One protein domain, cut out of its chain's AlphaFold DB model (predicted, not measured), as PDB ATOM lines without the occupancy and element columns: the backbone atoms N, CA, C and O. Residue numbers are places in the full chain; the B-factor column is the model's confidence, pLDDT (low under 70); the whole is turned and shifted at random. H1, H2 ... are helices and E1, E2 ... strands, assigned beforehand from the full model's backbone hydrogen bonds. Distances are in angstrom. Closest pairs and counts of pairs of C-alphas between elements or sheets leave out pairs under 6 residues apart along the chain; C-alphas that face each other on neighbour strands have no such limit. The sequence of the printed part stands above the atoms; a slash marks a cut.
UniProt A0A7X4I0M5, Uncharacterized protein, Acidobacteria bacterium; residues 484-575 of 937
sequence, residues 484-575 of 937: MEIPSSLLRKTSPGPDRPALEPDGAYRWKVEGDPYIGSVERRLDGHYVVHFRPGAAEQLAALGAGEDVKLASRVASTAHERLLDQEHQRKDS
ATOM      1  N   MET A 484      87.881  -5.563 152.224       80.06
ATOM      2  CA  MET A 484      88.933  -6.579 152.137       80.06
ATOM      3  C   MET A 484      89.097  -7.051 150.696       80.06
ATOM      4  O   MET A 484      88.114  -7.287 149.996       80.06
ATOM      5  N   GLU A 485      90.346  -7.177 150.250       84.12
ATOM      6  CA  GLU A 485      90.677  -7.653 148.908       84.12
ATOM      7  C   GLU A 485      91.021  -9.147 148.936       84.12
ATOM      8  O   GLU A 485      91.901  -9.581 149.677       84.12
ATOM      9  N   ILE A 486      90.323  -9.927 148.113       79.25
ATOM     10  CA  ILE A 486      90.506 -11.366 147.942       79.25
ATOM     11  C   ILE A 486      91.084 -11.617 146.541       79.25
ATOM     12  O   ILE A 486      90.384 -11.428 145.536       79.25
ATOM     13  N   PRO A 487      92.352 -12.060 146.445       73.56
ATOM     14  CA  PRO A 487      92.948 -12.496 145.192       73.56
ATOM     15  C   PRO A 487      92.167 -13.651 144.567       73.56
ATOM     16  O   PRO A 487      91.661 -14.533 145.265       73.56
ATOM     17  N   SER A 488      92.144 -13.707 143.236       71.31
ATOM     18  CA  SER A 488      91.481 -14.789 142.497       71.31
ATOM     19  C   SER A 488      92.060 -16.179 142.801       71.31
ATOM     20  O   SER A 488      91.345 -17.175 142.711       71.31
ATOM     21  N   SER A 489      93.327 -16.251 143.221       69.38
ATOM     22  CA  SER A 489      94.006 -17.483 143.647       69.38
ATOM     23  C   SER A 489      93.484 -18.061 144.966       69.38
ATOM     24  O   SER A 489      93.704 -19.240 145.233       69.38
ATOM     25  N   LEU A 490      92.789 -17.262 145.784       69.62
ATOM     26  CA  LEU A 490      92.203 -17.692 147.059       69.62
ATOM     27  C   LEU A 490      90.718 -18.072 146.941       69.62
ATOM     28  O   LEU A 490      90.080 -18.371 147.954       69.62
ATOM     29  N   LEU A 491      90.162 -18.067 145.726       75.88
ATOM     30  CA  LEU A 491      88.786 -18.486 145.470       75.88
ATOM     31  C   LEU A 491      88.694 -20.011 145.467       75.88
ATOM     32  O   LEU A 491      89.508 -20.706 144.857       75.88
ATOM     33  N   ARG A 492      87.672 -20.542 146.132       73.19
ATOM     34  CA  ARG A 492      87.420 -21.984 146.216       73.19
ATOM     35  C   ARG A 492      86.085 -22.301 145.566       73.19
ATOM     36  O   ARG A 492      85.169 -21.491 145.613       73.19
ATOM     37  N   LYS A 493      85.948 -23.492 144.981       68.44
ATOM     38  CA  LYS A 493      84.638 -23.949 144.501       68.44
ATOM     39  C   LYS A 493      83.682 -24.056 145.686       68.44
ATOM     40  O   LYS A 493      83.978 -24.768 146.645       68.44
ATOM     41  N   THR A 494      82.558 -23.355 145.622       61.94
ATOM     42  CA  THR A 494      81.501 -23.432 146.628       61.94
ATOM     43  C   THR A 494      80.474 -24.469 146.195       61.94
ATOM     44  O   THR A 494      79.979 -24.423 145.076       61.94
ATOM     45  N   SER A 495      80.113 -25.424 147.050       53.72
ATOM     46  CA  SER A 495      79.055 -26.391 146.716       53.72
ATOM     47  C   SER A 495      77.684 -25.696 146.637       53.72
ATOM     48  O   SER A 495      77.439 -24.758 147.401       53.72
ATOM     49  N   PRO A 496      76.784 -26.085 145.715       51.06
ATOM     50  CA  PRO A 496      75.398 -25.624 145.718       51.06
ATOM     51  C   PRO A 496      74.686 -26.151 146.966       51.06
ATOM     52  O   PRO A 496      74.499 -27.354 147.115       51.06
ATOM     53  N   GLY A 497      74.330 -25.246 147.875       58.50
ATOM     54  CA  GLY A 497      73.678 -25.559 149.144       58.50
ATOM     55  C   GLY A 497      73.035 -24.319 149.779       58.50
ATOM     56  O   GLY A 497      73.281 -23.206 149.304       58.50
ATOM     57  N   PRO A 498      72.214 -24.503 150.829       54.84
ATOM     58  CA  PRO A 498      71.496 -23.425 151.523       54.84
ATOM     59  C   PRO A 498      72.426 -22.411 152.211       54.84
ATOM     60  O   PRO A 498      72.005 -21.290 152.465       54.84
ATOM     61  N   ASP A 499      73.698 -22.762 152.425       60.03
ATOM     62  CA  ASP A 499      74.713 -21.899 153.051       60.03
ATOM     63  C   ASP A 499      75.380 -20.911 152.074       60.03
ATOM     64  O   ASP A 499      76.370 -20.252 152.413       60.03
ATOM     65  N   ARG A 500      74.898 -20.830 150.824       67.75
ATOM     66  CA  ARG A 500      75.411 -19.861 149.852       67.75
ATOM     67  C   ARG A 500      74.869 -18.466 150.171       67.75
ATOM     68  O   ARG A 500      73.652 -18.309 150.253       67.75
ATOM     69  N   PRO A 501      75.734 -17.440 150.251       74.00
ATOM     70  CA  PRO A 501      75.276 -16.073 150.443       74.00
ATOM     71  C   PRO A 501      74.335 -15.666 149.302       74.00
ATOM     72  O   PRO A 501      74.597 -15.929 148.118       74.00
ATOM     73  N   ALA A 502      73.220 -15.034 149.661       82.25
ATOM     74  CA  ALA A 502      72.285 -14.478 148.699       82.25
ATOM     75  C   ALA A 502      72.905 -13.214 148.088       82.25
ATOM     76  O   ALA A 502      73.236 -12.266 148.794       82.25
ATOM     77  N   LEU A 503      73.135 -13.234 146.773       83.31
ATOM     78  CA  LEU A 503      73.781 -12.138 146.048       83.31
ATOM     79  C   LEU A 503      72.793 -11.474 145.089       83.31
ATOM     80  O   LEU A 503      72.383 -12.092 144.108       83.31
ATOM     81  N   GLU A 504      72.455 -10.214 145.308       84.88
ATOM     82  CA  GLU A 504      71.656  -9.438 144.362       84.88
ATOM     83  C   GLU A 504      72.550  -8.586 143.457       84.88
ATOM     84  O   GLU A 504      73.489  -7.958 143.940       84.88
ATOM     85  N   PRO A 505      72.321  -8.553 142.134       80.44
ATOM     86  CA  PRO A 505      73.117  -7.727 141.233       80.44
ATOM     87  C   PRO A 505      72.869  -6.231 141.485       80.44
ATOM     88  O   PRO A 505      71.738  -5.765 141.416       80.44
ATOM     89  N   ASP A 506      73.944  -5.470 141.707       77.75
ATOM     90  CA  ASP A 506      73.930  -4.014 141.960       77.75
ATOM     91  C   ASP A 506      74.800  -3.248 140.939       77.75
ATOM     92  O   ASP A 506      75.225  -2.114 141.147       77.75
ATOM     93  N   GLY A 507      75.132  -3.907 139.826       69.31
ATOM     94  CA  GLY A 507      75.989  -3.399 138.761       69.31
ATOM     95  C   GLY A 507      76.518  -4.530 137.879       69.31
ATOM     96  O   GLY A 507      76.269  -5.706 138.132       69.31
ATOM     97  N   ALA A 508      77.278  -4.192 136.832       65.69
ATOM     98  CA  ALA A 508      77.800  -5.189 135.887       65.69
ATOM     99  C   ALA A 508      78.782  -6.197 136.526       65.69
ATOM    100  O   ALA A 508      78.884  -7.327 136.050       65.69
ATOM    101  N   TYR A 509      79.483  -5.787 137.588       76.62
ATOM    102  CA  TYR A 509      80.500  -6.578 138.298       76.62
ATOM    103  C   TYR A 509      80.402  -6.428 139.824       76.62
ATOM    104  O   TYR A 509      81.380  -6.665 140.533       76.62
ATOM    105  N   ARG A 510      79.235  -6.002 140.320       84.06
ATOM    106  CA  ARG A 510      78.985  -5.727 141.736       84.06
ATOM    107  C   ARG A 510      77.703  -6.408 142.188       84.06
ATOM    108  O   ARG A 510      76.693  -6.352 141.488       84.06
ATOM    109  N   TRP A 511      77.747  -7.002 143.374       90.00
ATOM    110  CA  TRP A 511      76.608  -7.656 144.003       90.00
ATOM    111  C   TRP A 511      76.436  -7.183 145.443       90.00
ATOM    112  O   TRP A 511      77.412  -7.075 146.185       90.00
ATOM    113  N   LYS A 512      75.196  -6.923 145.848       89.88
ATOM    114  CA  LYS A 512      74.795  -6.749 147.244       89.88
ATOM    115  C   LYS A 512      74.650  -8.115 147.901       89.88
ATOM    116  O   LYS A 512      74.152  -9.047 147.274       89.88
ATOM    117  N   VAL A 513      75.104  -8.230 149.145       86.75
ATOM    118  CA  VAL A 513      74.955  -9.457 149.933       86.75
ATOM    119  C   VAL A 513      73.741  -9.307 150.844       86.75
ATOM    120  O   VAL A 513      73.696  -8.429 151.713       86.75
ATOM    121  N   GLU A 514      72.741 -10.150 150.619       84.94
ATOM    122  CA  GLU A 514      71.506 -10.188 151.394       84.94
ATOM    123  C   GLU A 514      71.584 -11.203 152.530       84.94
ATOM    124  O   GLU A 514      72.202 -12.260 152.405       84.94
ATOM    125  N   GLY A 515      70.942 -10.876 153.652       74.69
ATOM    126  CA  GLY A 515      70.868 -11.748 154.827       74.69
ATOM    127  C   GLY A 515      72.172 -11.902 155.619       74.69
ATOM    128  O   GLY A 515      72.118 -12.368 156.753       74.69
ATOM    129  N   ASP A 516      73.318 -11.478 155.078       80.81
ATOM    130  CA  ASP A 516      74.593 -11.477 155.797       80.81
ATOM    131  C   ASP A 516      74.689 -10.239 156.718       80.81
ATOM    132  O   ASP A 516      74.577  -9.101 156.238       80.81
ATOM    133  N   PRO A 517      74.859 -10.424 158.041       78.12
ATOM    134  CA  PRO A 517      74.936  -9.313 158.988       78.12
ATOM    135  C   PRO A 517      76.258  -8.537 158.886       78.12
ATOM    136  O   PRO A 517      76.320  -7.388 159.325       78.12
ATOM    137  N   TYR A 518      77.294  -9.112 158.268       82.31
ATOM    138  CA  TYR A 518      78.649  -8.566 158.248       82.31
ATOM    139  C   TYR A 518      79.029  -7.967 156.896       82.31
ATOM    140  O   TYR A 518      79.693  -6.932 156.845       82.31
ATOM    141  N   ILE A 519      78.616  -8.583 155.787       84.25
ATOM    142  CA  ILE A 519      79.008  -8.165 154.437       84.25
ATOM    143  C   ILE A 519      77.871  -7.393 153.760       84.25
ATOM    144  O   ILE A 519      76.707  -7.787 153.768       84.25
ATOM    145  N   GLY A 520      78.205  -6.241 153.178       83.25
ATOM    146  CA  GLY A 520      77.258  -5.388 152.462       83.25
ATOM    147  C   GLY A 520      77.267  -5.628 150.956       83.25
ATOM    148  O   GLY A 520      76.215  -5.748 150.333       83.25
ATOM    149  N   SER A 521      78.453  -5.700 150.346       88.19
ATOM    150  CA  SER A 521      78.574  -5.920 148.900       88.19
ATOM    151  C   SER A 521      79.916  -6.528 148.513       88.19
ATOM    152  O   SER A 521      80.879  -6.450 149.269       88.19
ATOM    153  N   VAL A 522      79.985  -7.094 147.315       85.44
ATOM    154  CA  VAL A 522      81.208  -7.604 146.699       85.44
ATOM    155  C   VAL A 522      81.324  -7.084 145.270       85.44
ATOM    156  O   VAL A 522      80.352  -7.089 144.516       85.44
ATOM    157  N   GLU A 523      82.513  -6.625 144.899       89.94
ATOM    158  CA  GLU A 523      82.826  -6.077 143.581       89.94
ATOM    159  C   GLU A 523      84.031  -6.796 142.977       89.94
ATOM    160  O   GLU A 523      85.037  -7.023 143.648       89.94
ATOM    161  N   ARG A 524      83.953  -7.141 141.692       82.81
ATOM    162  CA  ARG A 524      85.092  -7.673 140.943       82.81
ATOM    163  C   ARG A 524      85.852  -6.538 140.257       82.81
ATOM    164  O   ARG A 524      85.291  -5.819 139.433       82.81
ATOM    165  N   ARG A 525      87.154  -6.448 140.525       78.88
ATOM    166  CA  ARG A 525      88.076  -5.505 139.882       78.88
ATOM    167  C   ARG A 525      88.563  -6.013 138.522       78.88
ATOM    168  O   ARG A 525      88.491  -7.202 138.201       78.88
ATOM    169  N   LEU A 526      89.086  -5.092 137.708       63.62
ATOM    170  CA  LEU A 526      89.608  -5.380 136.363       63.62
ATOM    171  C   LEU A 526      90.846  -6.294 136.366       63.62
ATOM    172  O   LEU A 526      91.051  -7.039 135.411       63.62
ATOM    173  N   ASP A 527      91.632  -6.269 137.442       66.94
ATOM    174  CA  ASP A 527      92.773  -7.166 137.695       66.94
ATOM    175  C   ASP A 527      92.345  -8.605 138.060       66.94
ATOM    176  O   ASP A 527      93.174  -9.511 138.127       66.94
ATOM    177  N   GLY A 528      91.040  -8.844 138.233       63.31
ATOM    178  CA  GLY A 528      90.465 -10.145 138.551       63.31
ATOM    179  C   GLY A 528      90.319 -10.427 140.047       63.31
ATOM    180  O   GLY A 528      89.807 -11.496 140.382       63.31
ATOM    181  N   HIS A 529      90.718  -9.503 140.924       82.31
ATOM    182  CA  HIS A 529      90.517  -9.613 142.369       82.31
ATOM    183  C   HIS A 529      89.092  -9.218 142.775       82.31
ATOM    184  O   HIS A 529      88.362  -8.567 142.019       82.31
ATOM    185  N   TYR A 530      88.694  -9.615 143.982       83.69
ATOM    186  CA  TYR A 530      87.392  -9.291 144.559       83.69
ATOM    187  C   TYR A 530      87.566  -8.372 145.756       83.69
ATOM    188  O   TYR A 530      88.342  -8.667 146.656       83.69
ATOM    189  N   VAL A 531      86.821  -7.275 145.783       86.12
ATOM    190  CA  VAL A 531      86.738  -6.379 146.934       86.12
ATOM    191  C   VAL A 531      85.427  -6.658 147.646       86.12
ATOM    192  O   VAL A 531      84.350  -6.500 147.076       86.12
ATOM    193  N   VAL A 532      85.521  -7.091 148.897       84.81
ATOM    194  CA  VAL A 532      84.384  -7.339 149.780       84.81
ATOM    195  C   VAL A 532      84.235  -6.139 150.703       84.81
ATOM    196  O   VAL A 532      85.173  -5.783 151.408       84.81
ATOM    197  N   HIS A 533      83.070  -5.503 150.687       87.12
ATOM    198  CA  HIS A 533      82.732  -4.365 151.532       87.12
ATOM    199  C   HIS A 533      81.912  -4.835 152.727       87.12
ATOM    200  O   HIS A 533      80.821  -5.388 152.552       87.12
ATOM    201  N   PHE A 534      82.414  -4.574 153.930       85.31
ATOM    202  CA  PHE A 534      81.708  -4.894 155.166       85.31
ATOM    203  C   PHE A 534      80.666  -3.822 155.498       85.31
ATOM    204  O   PHE A 534      80.783  -2.662 155.096       85.31
ATOM    205  N   ARG A 535      79.616  -4.218 156.220       84.31
ATOM    206  CA  ARG A 535      78.607  -3.292 156.737       84.31
ATOM    207  C   ARG A 535      79.201  -2.450 157.876       84.31
ATOM    208  O   ARG A 535      80.073  -2.932 158.604       84.31
ATOM    209  N   PRO A 536      78.727  -1.210 158.075       75.25
ATOM    210  CA  PRO A 536      79.078  -0.428 159.258       75.25
ATOM    211  C   PRO A 536      78.753  -1.214 160.541       75.25
ATOM    212  O   PRO A 536      77.658  -1.756 160.655       75.25
ATOM    213  N   GLY A 537      79.701  -1.305 161.479       68.81
ATOM    214  CA  GLY A 537      79.546  -2.065 162.732       68.81
ATOM    215  C   GLY A 537      79.876  -3.566 162.652       68.81
ATOM    216  O   GLY A 537      79.954  -4.222 163.686       68.81
ATOM    217  N   ALA A 538      80.151  -4.116 161.461       71.31
ATOM    218  CA  ALA A 538      80.546  -5.524 161.307       71.31
ATOM    219  C   ALA A 538      81.892  -5.845 161.975       71.31
ATOM    220  O   ALA A 538      82.142  -6.989 162.346       71.31
ATOM    221  N   ALA A 539      82.747  -4.832 162.146       63.00
ATOM    222  CA  ALA A 539      84.069  -4.979 162.733       63.00
ATOM    223  C   ALA A 539      84.022  -5.525 164.173       63.00
ATOM    224  O   ALA A 539      84.691  -6.497 164.513       63.00
ATOM    225  N   GLU A 540      83.171  -4.929 165.006       65.94
ATOM    226  CA  GLU A 540      83.017  -5.303 166.416       65.94
ATOM    227  C   GLU A 540      82.402  -6.703 166.566       65.94
ATOM    228  O   GLU A 540      82.741  -7.443 167.486       65.94
ATOM    229  N   GLN A 541      81.538  -7.099 165.627       68.62
ATOM    230  CA  GLN A 541      80.853  -8.391 165.659       68.62
ATOM    231  C   GLN A 541      81.716  -9.538 165.101       68.62
ATOM    232  O   GLN A 541      81.669 -10.648 165.626       68.62
ATOM    233  N   LEU A 542      82.545  -9.279 164.081       67.69
ATOM    234  CA  LEU A 542      83.501 -10.254 163.535       67.69
ATOM    235  C   LEU A 542      84.661 -10.528 164.502       67.69
ATOM    236  O   LEU A 542      85.116 -11.665 164.598       67.69
ATOM    237  N   ALA A 543      85.101  -9.521 165.265       65.00
ATOM    238  CA  ALA A 543      86.121  -9.697 166.299       65.00
ATOM    239  C   ALA A 543      85.694 -10.700 167.392       65.00
ATOM    240  O   ALA A 543      86.542 -11.395 167.953       65.00
ATOM    241  N   ALA A 544      84.387 -10.829 167.654       62.69
ATOM    242  CA  ALA A 544      83.833 -11.777 168.620       62.69
ATOM    243  C   ALA A 544      83.804 -13.238 168.124       62.69
ATOM    244  O   ALA A 544      83.672 -14.151 168.938       62.69
ATOM    245  N   LEU A 545      83.931 -13.472 166.812       61.75
ATOM    246  CA  LEU A 545      83.854 -14.803 166.194       61.75
ATOM    247  C   LEU A 545      85.210 -15.533 166.125       61.75
ATOM    248  O   LEU A 545      85.247 -16.754 165.990       61.75
ATOM    249  N   GLY A 546      86.322 -14.811 166.291       64.19
ATOM    250  CA  GLY A 546      87.677 -15.369 166.333       64.19
ATOM    251  C   GLY A 546      88.557 -14.963 165.145       64.19
ATOM    252  O   GLY A 546      88.089 -14.533 164.091       64.19
ATOM    253  N   ALA A 547      89.877 -15.080 165.322       64.25
ATOM    254  CA  ALA A 547      90.855 -14.631 164.334       64.25
ATOM    255  C   ALA A 547      90.762 -15.433 163.015       64.25
ATOM    256  O   ALA A 547      90.864 -16.660 163.011       64.25
ATOM    257  N   GLY A 548      90.612 -14.732 161.884       66.44
ATOM    258  CA  GLY A 548      90.604 -15.315 160.534       66.44
ATOM    259  C   GLY A 548      89.236 -15.784 160.018       66.44
ATOM    260  O   GLY A 548      89.155 -16.337 158.915       66.44
ATOM    261  N   GLU A 549      88.159 -15.589 160.785       73.94
ATOM    262  CA  GLU A 549      86.780 -15.833 160.331       73.94
ATOM    263  C   GLU A 549      86.336 -14.830 159.255       73.94
ATOM    264  O   GLU A 549      85.668 -15.201 158.288       73.94
ATOM    265  N   ASP A 550      86.791 -13.585 159.364       70.25
ATOM    266  CA  ASP A 550      86.591 -12.494 158.409       70.25
ATOM    267  C   ASP A 550      87.094 -12.848 156.998       70.25
ATOM    268  O   ASP A 550      86.366 -12.692 156.013       70.25
ATOM    269  N   VAL A 551      88.296 -13.423 156.894       75.56
ATOM    270  CA  VAL A 551      88.885 -13.869 155.620       75.56
ATOM    271  C   VAL A 551      88.115 -15.060 155.042       75.56
ATOM    272  O   VAL A 551      87.893 -15.127 153.829       75.56
ATOM    273  N   LYS A 552      87.662 -15.999 155.886       77.62
ATOM    274  CA  LYS A 552      86.852 -17.151 155.446       77.62
ATOM    275  C   LYS A 552      85.482 -16.713 154.928       77.62
ATOM    276  O   LYS A 552      85.014 -17.257 153.925       77.62
ATOM    277  N   LEU A 553      84.847 -15.745 155.587       78.94
ATOM    278  CA  LEU A 553      83.557 -15.183 155.183       78.94
ATOM    279  C   LEU A 553      83.694 -14.403 153.864       78.94
ATOM    280  O   LEU A 553      82.967 -14.672 152.904       78.94
ATOM    281  N   ALA A 554      84.693 -13.522 153.770       78.38
ATOM    282  CA  ALA A 554      84.973 -12.737 152.570       78.38
ATOM    283  C   ALA A 554      85.351 -13.619 151.365       78.38
ATOM    284  O   ALA A 554      84.826 -13.427 150.266       78.38
ATOM    285  N   SER A 555      86.195 -14.639 151.563       80.25
ATOM    286  CA  SER A 555      86.559 -15.605 150.515       80.25
ATOM    287  C   SER A 555      85.347 -16.400 150.017       80.25
ATOM    288  O   SER A 555      85.214 -16.630 148.812       80.25
ATOM    289  N   ARG A 556      84.417 -16.768 150.909       81.44
ATOM    290  CA  ARG A 556      83.179 -17.474 150.543       81.44
ATOM    291  C   ARG A 556      82.276 -16.605 149.673       81.44
ATOM    292  O   ARG A 556      81.863 -17.051 148.606       81.44
ATOM    293  N   VAL A 557      82.036 -15.359 150.081       82.56
ATOM    294  CA  VAL A 557      81.241 -14.396 149.303       82.56
ATOM    295  C   VAL A 557      81.879 -14.117 147.941       82.56
ATOM    296  O   VAL A 557      81.189 -14.172 146.922       82.56
ATOM    297  N   ALA A 558      83.194 -13.889 147.896       79.69
ATOM    298  CA  ALA A 558      83.929 -13.682 146.648       79.69
ATOM    299  C   ALA A 558      83.848 -14.905 145.717       79.69
ATOM    300  O   ALA A 558      83.634 -14.762 144.513       79.69
ATOM    301  N   SER A 559      83.946 -16.113 146.274       81.88
ATOM    302  CA  SER A 559      83.841 -17.363 145.515       81.88
ATOM    303  C   SER A 559      82.436 -17.572 144.942       81.88
ATOM    304  O   SER A 559      82.292 -17.899 143.765       81.88
ATOM    305  N   THR A 560      81.388 -17.301 145.724       80.75
ATOM    306  CA  THR A 560      79.999 -17.378 145.247       80.75
ATOM    307  C   THR A 560      79.695 -16.313 144.188       80.75
ATOM    308  O   THR A 560      79.006 -16.604 143.209       80.75
ATOM    309  N   ALA A 561      80.242 -15.100 144.324       79.12
ATOM    310  CA  ALA A 561      80.129 -14.060 143.301       79.12
ATOM    311  C   ALA A 561      80.839 -14.463 142.001       79.12
ATOM    312  O   ALA A 561      80.302 -14.263 140.910       79.12
ATOM    313  N   HIS A 562      82.011 -15.096 142.111       81.94
ATOM    314  CA  HIS A 562      82.744 -15.615 140.963       81.94
ATOM    315  C   HIS A 562      81.967 -16.710 140.224       81.94
ATOM    316  O   HIS A 562      81.849 -16.648 139.000       81.94
ATOM    317  N   GLU A 563      81.390 -17.673 140.946       81.25
ATOM    318  CA  GLU A 563      80.570 -18.733 140.348       81.25
ATOM    319  C   GLU A 563      79.310 -18.177 139.679       81.25
ATOM    320  O   GLU A 563      79.041 -18.518 138.530       81.25
ATOM    321  N   ARG A 564      78.589 -17.247 140.322       76.69
ATOM    322  CA  ARG A 564      77.422 -16.599 139.697       76.69
ATOM    323  C   ARG A 564      77.791 -15.822 138.438       76.69
ATOM    324  O   ARG A 564      77.026 -15.833 137.477       76.69
ATOM    325  N   LEU A 565      78.944 -15.154 138.421       76.56
ATOM    326  CA  LEU A 565      79.430 -14.474 137.223       76.56
ATOM    327  C   LEU A 565      79.715 -15.479 136.096       76.56
ATOM    328  O   LEU A 565      79.336 -15.233 134.953       76.56
ATOM    329  N   LEU A 566      80.338 -16.620 136.411       73.81
ATOM    330  CA  LEU A 566      80.584 -17.691 135.441       73.81
ATOM    331  C   LEU A 566      79.278 -18.306 134.919       73.81
ATOM    332  O   LEU A 566      79.152 -18.525 133.714       73.81
ATOM    333  N   ASP A 567      78.291 -18.514 135.788       71.25
ATOM    334  CA  ASP A 567      76.968 -19.018 135.413       71.25
ATOM    335  C   ASP A 567      76.210 -18.012 134.542       71.25
ATOM    336  O   ASP A 567      75.649 -18.391 133.516       71.25
ATOM    337  N   GLN A 568      76.257 -16.715 134.863       66.38
ATOM    338  CA  GLN A 568      75.701 -15.661 134.009       66.38
ATOM    339  C   GLN A 568      76.423 -15.577 132.661       66.38
ATOM    340  O   GLN A 568      75.793 -15.325 131.634       66.38
ATOM    341  N   GLU A 569      77.738 -15.794 132.619       63.69
ATOM    342  CA  GLU A 569      78.484 -15.859 131.363       63.69
ATOM    343  C   GLU A 569      78.141 -17.101 130.534       63.69
ATOM    344  O   GLU A 569      78.109 -17.003 129.303       63.69
ATOM    345  N   HIS A 570      77.885 -18.246 131.169       64.12
ATOM    346  CA  HIS A 570      77.393 -19.449 130.499       64.12
ATOM    347  C   HIS A 570      75.968 -19.259 129.997       64.12
ATOM    348  O   HIS A 570      75.747 -19.414 128.803       64.12
ATOM    349  N   GLN A 571      75.047 -18.771 130.827       53.53
ATOM    350  CA  GLN A 571      73.685 -18.443 130.413       53.53
ATOM    351  C   GLN A 571      73.675 -17.419 129.278       53.53
ATOM    352  O   GLN A 571      72.998 -17.630 128.286       53.53
ATOM    353  N   ARG A 572      74.495 -16.359 129.320       53.50
ATOM    354  CA  ARG A 572      74.610 -15.408 128.196       53.50
ATOM    355  C   ARG A 572      75.154 -16.060 126.923       53.50
ATOM    356  O   ARG A 572      74.749 -15.669 125.830       53.50
ATOM    357  N   LYS A 573      76.075 -17.025 127.027       47.47
ATOM    358  CA  LYS A 573      76.571 -17.797 125.873       47.47
ATOM    359  C   LYS A 573      75.494 -18.745 125.336       47.47
ATOM    360  O   LYS A 573      75.333 -18.818 124.121       47.47
ATOM    361  N   ASP A 574      74.735 -19.386 126.214       42.59
ATOM    362  CA  ASP A 574      73.681 -20.338 125.868       42.59
ATOM    363  C   ASP A 574      72.453 -19.627 125.289       42.59
ATOM    364  O   ASP A 574      71.961 -20.027 124.238       42.59
ATOM    365  N   SER A 575      72.030 -18.503 125.876       35.69
ATOM    366  CA  SER A 575      70.998 -17.619 125.328       35.69
ATOM    367  C   SER A 575      71.417 -17.066 123.970       35.69
ATOM    368  O   SER A 575      70.631 -17.114 123.033       35.69
TER     369      SER A 575
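Overview. This is residues 484 to 575 of the 937 residues of an uncharacterized protein of Acidobacteria bacterium (UniProt A0A7X4I0M5). A strongly twisted sheet of five short strands is covered on one face by one long helix, H2, while its other face is bare of named helices; the final residues of H2, 566 to 575, stick out as an arm. The link of residues 487 to 501 leaves E1 at one edge of the sheet and wraps round the far side of H2 to reach E2 at the other edge, and the small helix H1 makes the turn from E5 to H2. The printed part has 92 residues, with named elements in the order E1 E2 E3 E4 E5 H1 H2; the sheet order is E1 E5 E4 E3 E2, antiparallel throughout, and the class is mixed, helices and strands. The whole is compact, with a radius of gyration of the C-alphas of 13.2 A, and elongated, spanning 45 by 27 by 24 A.

Arrangement. E1, residues 484 to 486, is an edge strand antiparallel to E5, residues 530 to 534, with N 484 and O 532 2.8 A apart. E2, residues 502 to 505, is the other edge strand; it forms a hairpin with E3, residues 510 to 514, where N 504 and O 512 are 2.8 A apart. E3 forms a hairpin with E4, residues 519 to 524, with N 511 and O 522 2.8 A apart. E4 and E5 form a hairpin, with N 531 and O 523 2.8 A apart. E2 E3 E4 E5 are a meander, each strand the antiparallel neighbour of the one before. H1, residues 538 to 543, is not on the sheet. H2, residues 549 to 575, is on the sheet, in two layers, a helix on one face of a sheet; the closest C-alphas of E5 and H2 are those of Tyr 530 and Ala 558, 6.0 A apart. H1 and H2 are close but not clearly touching, the closest C-alphas being those of Leu 542 and Asp 550, 6.4 A apart. In H1 and H2 every O i to N i+4 pair is within hydrogen-bond range.

Along the chain. E1 begins at C-alpha 484 (88.933, -6.579, 152.137) and is 6.6 A long. E2 measures 10.1 A, E3 13.0 A, E4 14.8 A and E5 12.8 A. H1 measures 8.6 A. H2 runs 38.4 A, from C-alpha 549 (86.780, -15.833, 160.331) to C-alpha 575 (70.998, -17.619, 125.328).

Size, cuts and confidence. The two C-alphas farthest apart are those of Ala 544 and Ser 575, 45.5 A. The printed part has no cut, and the link E1 to E2 is long. Residues 543 to 549 and 566 to 575 stand free. The mean pLDDT of the printed part is 73.4; 34 residues are under 70, among them 493 to 500, 539 to 548 and 568 to 575.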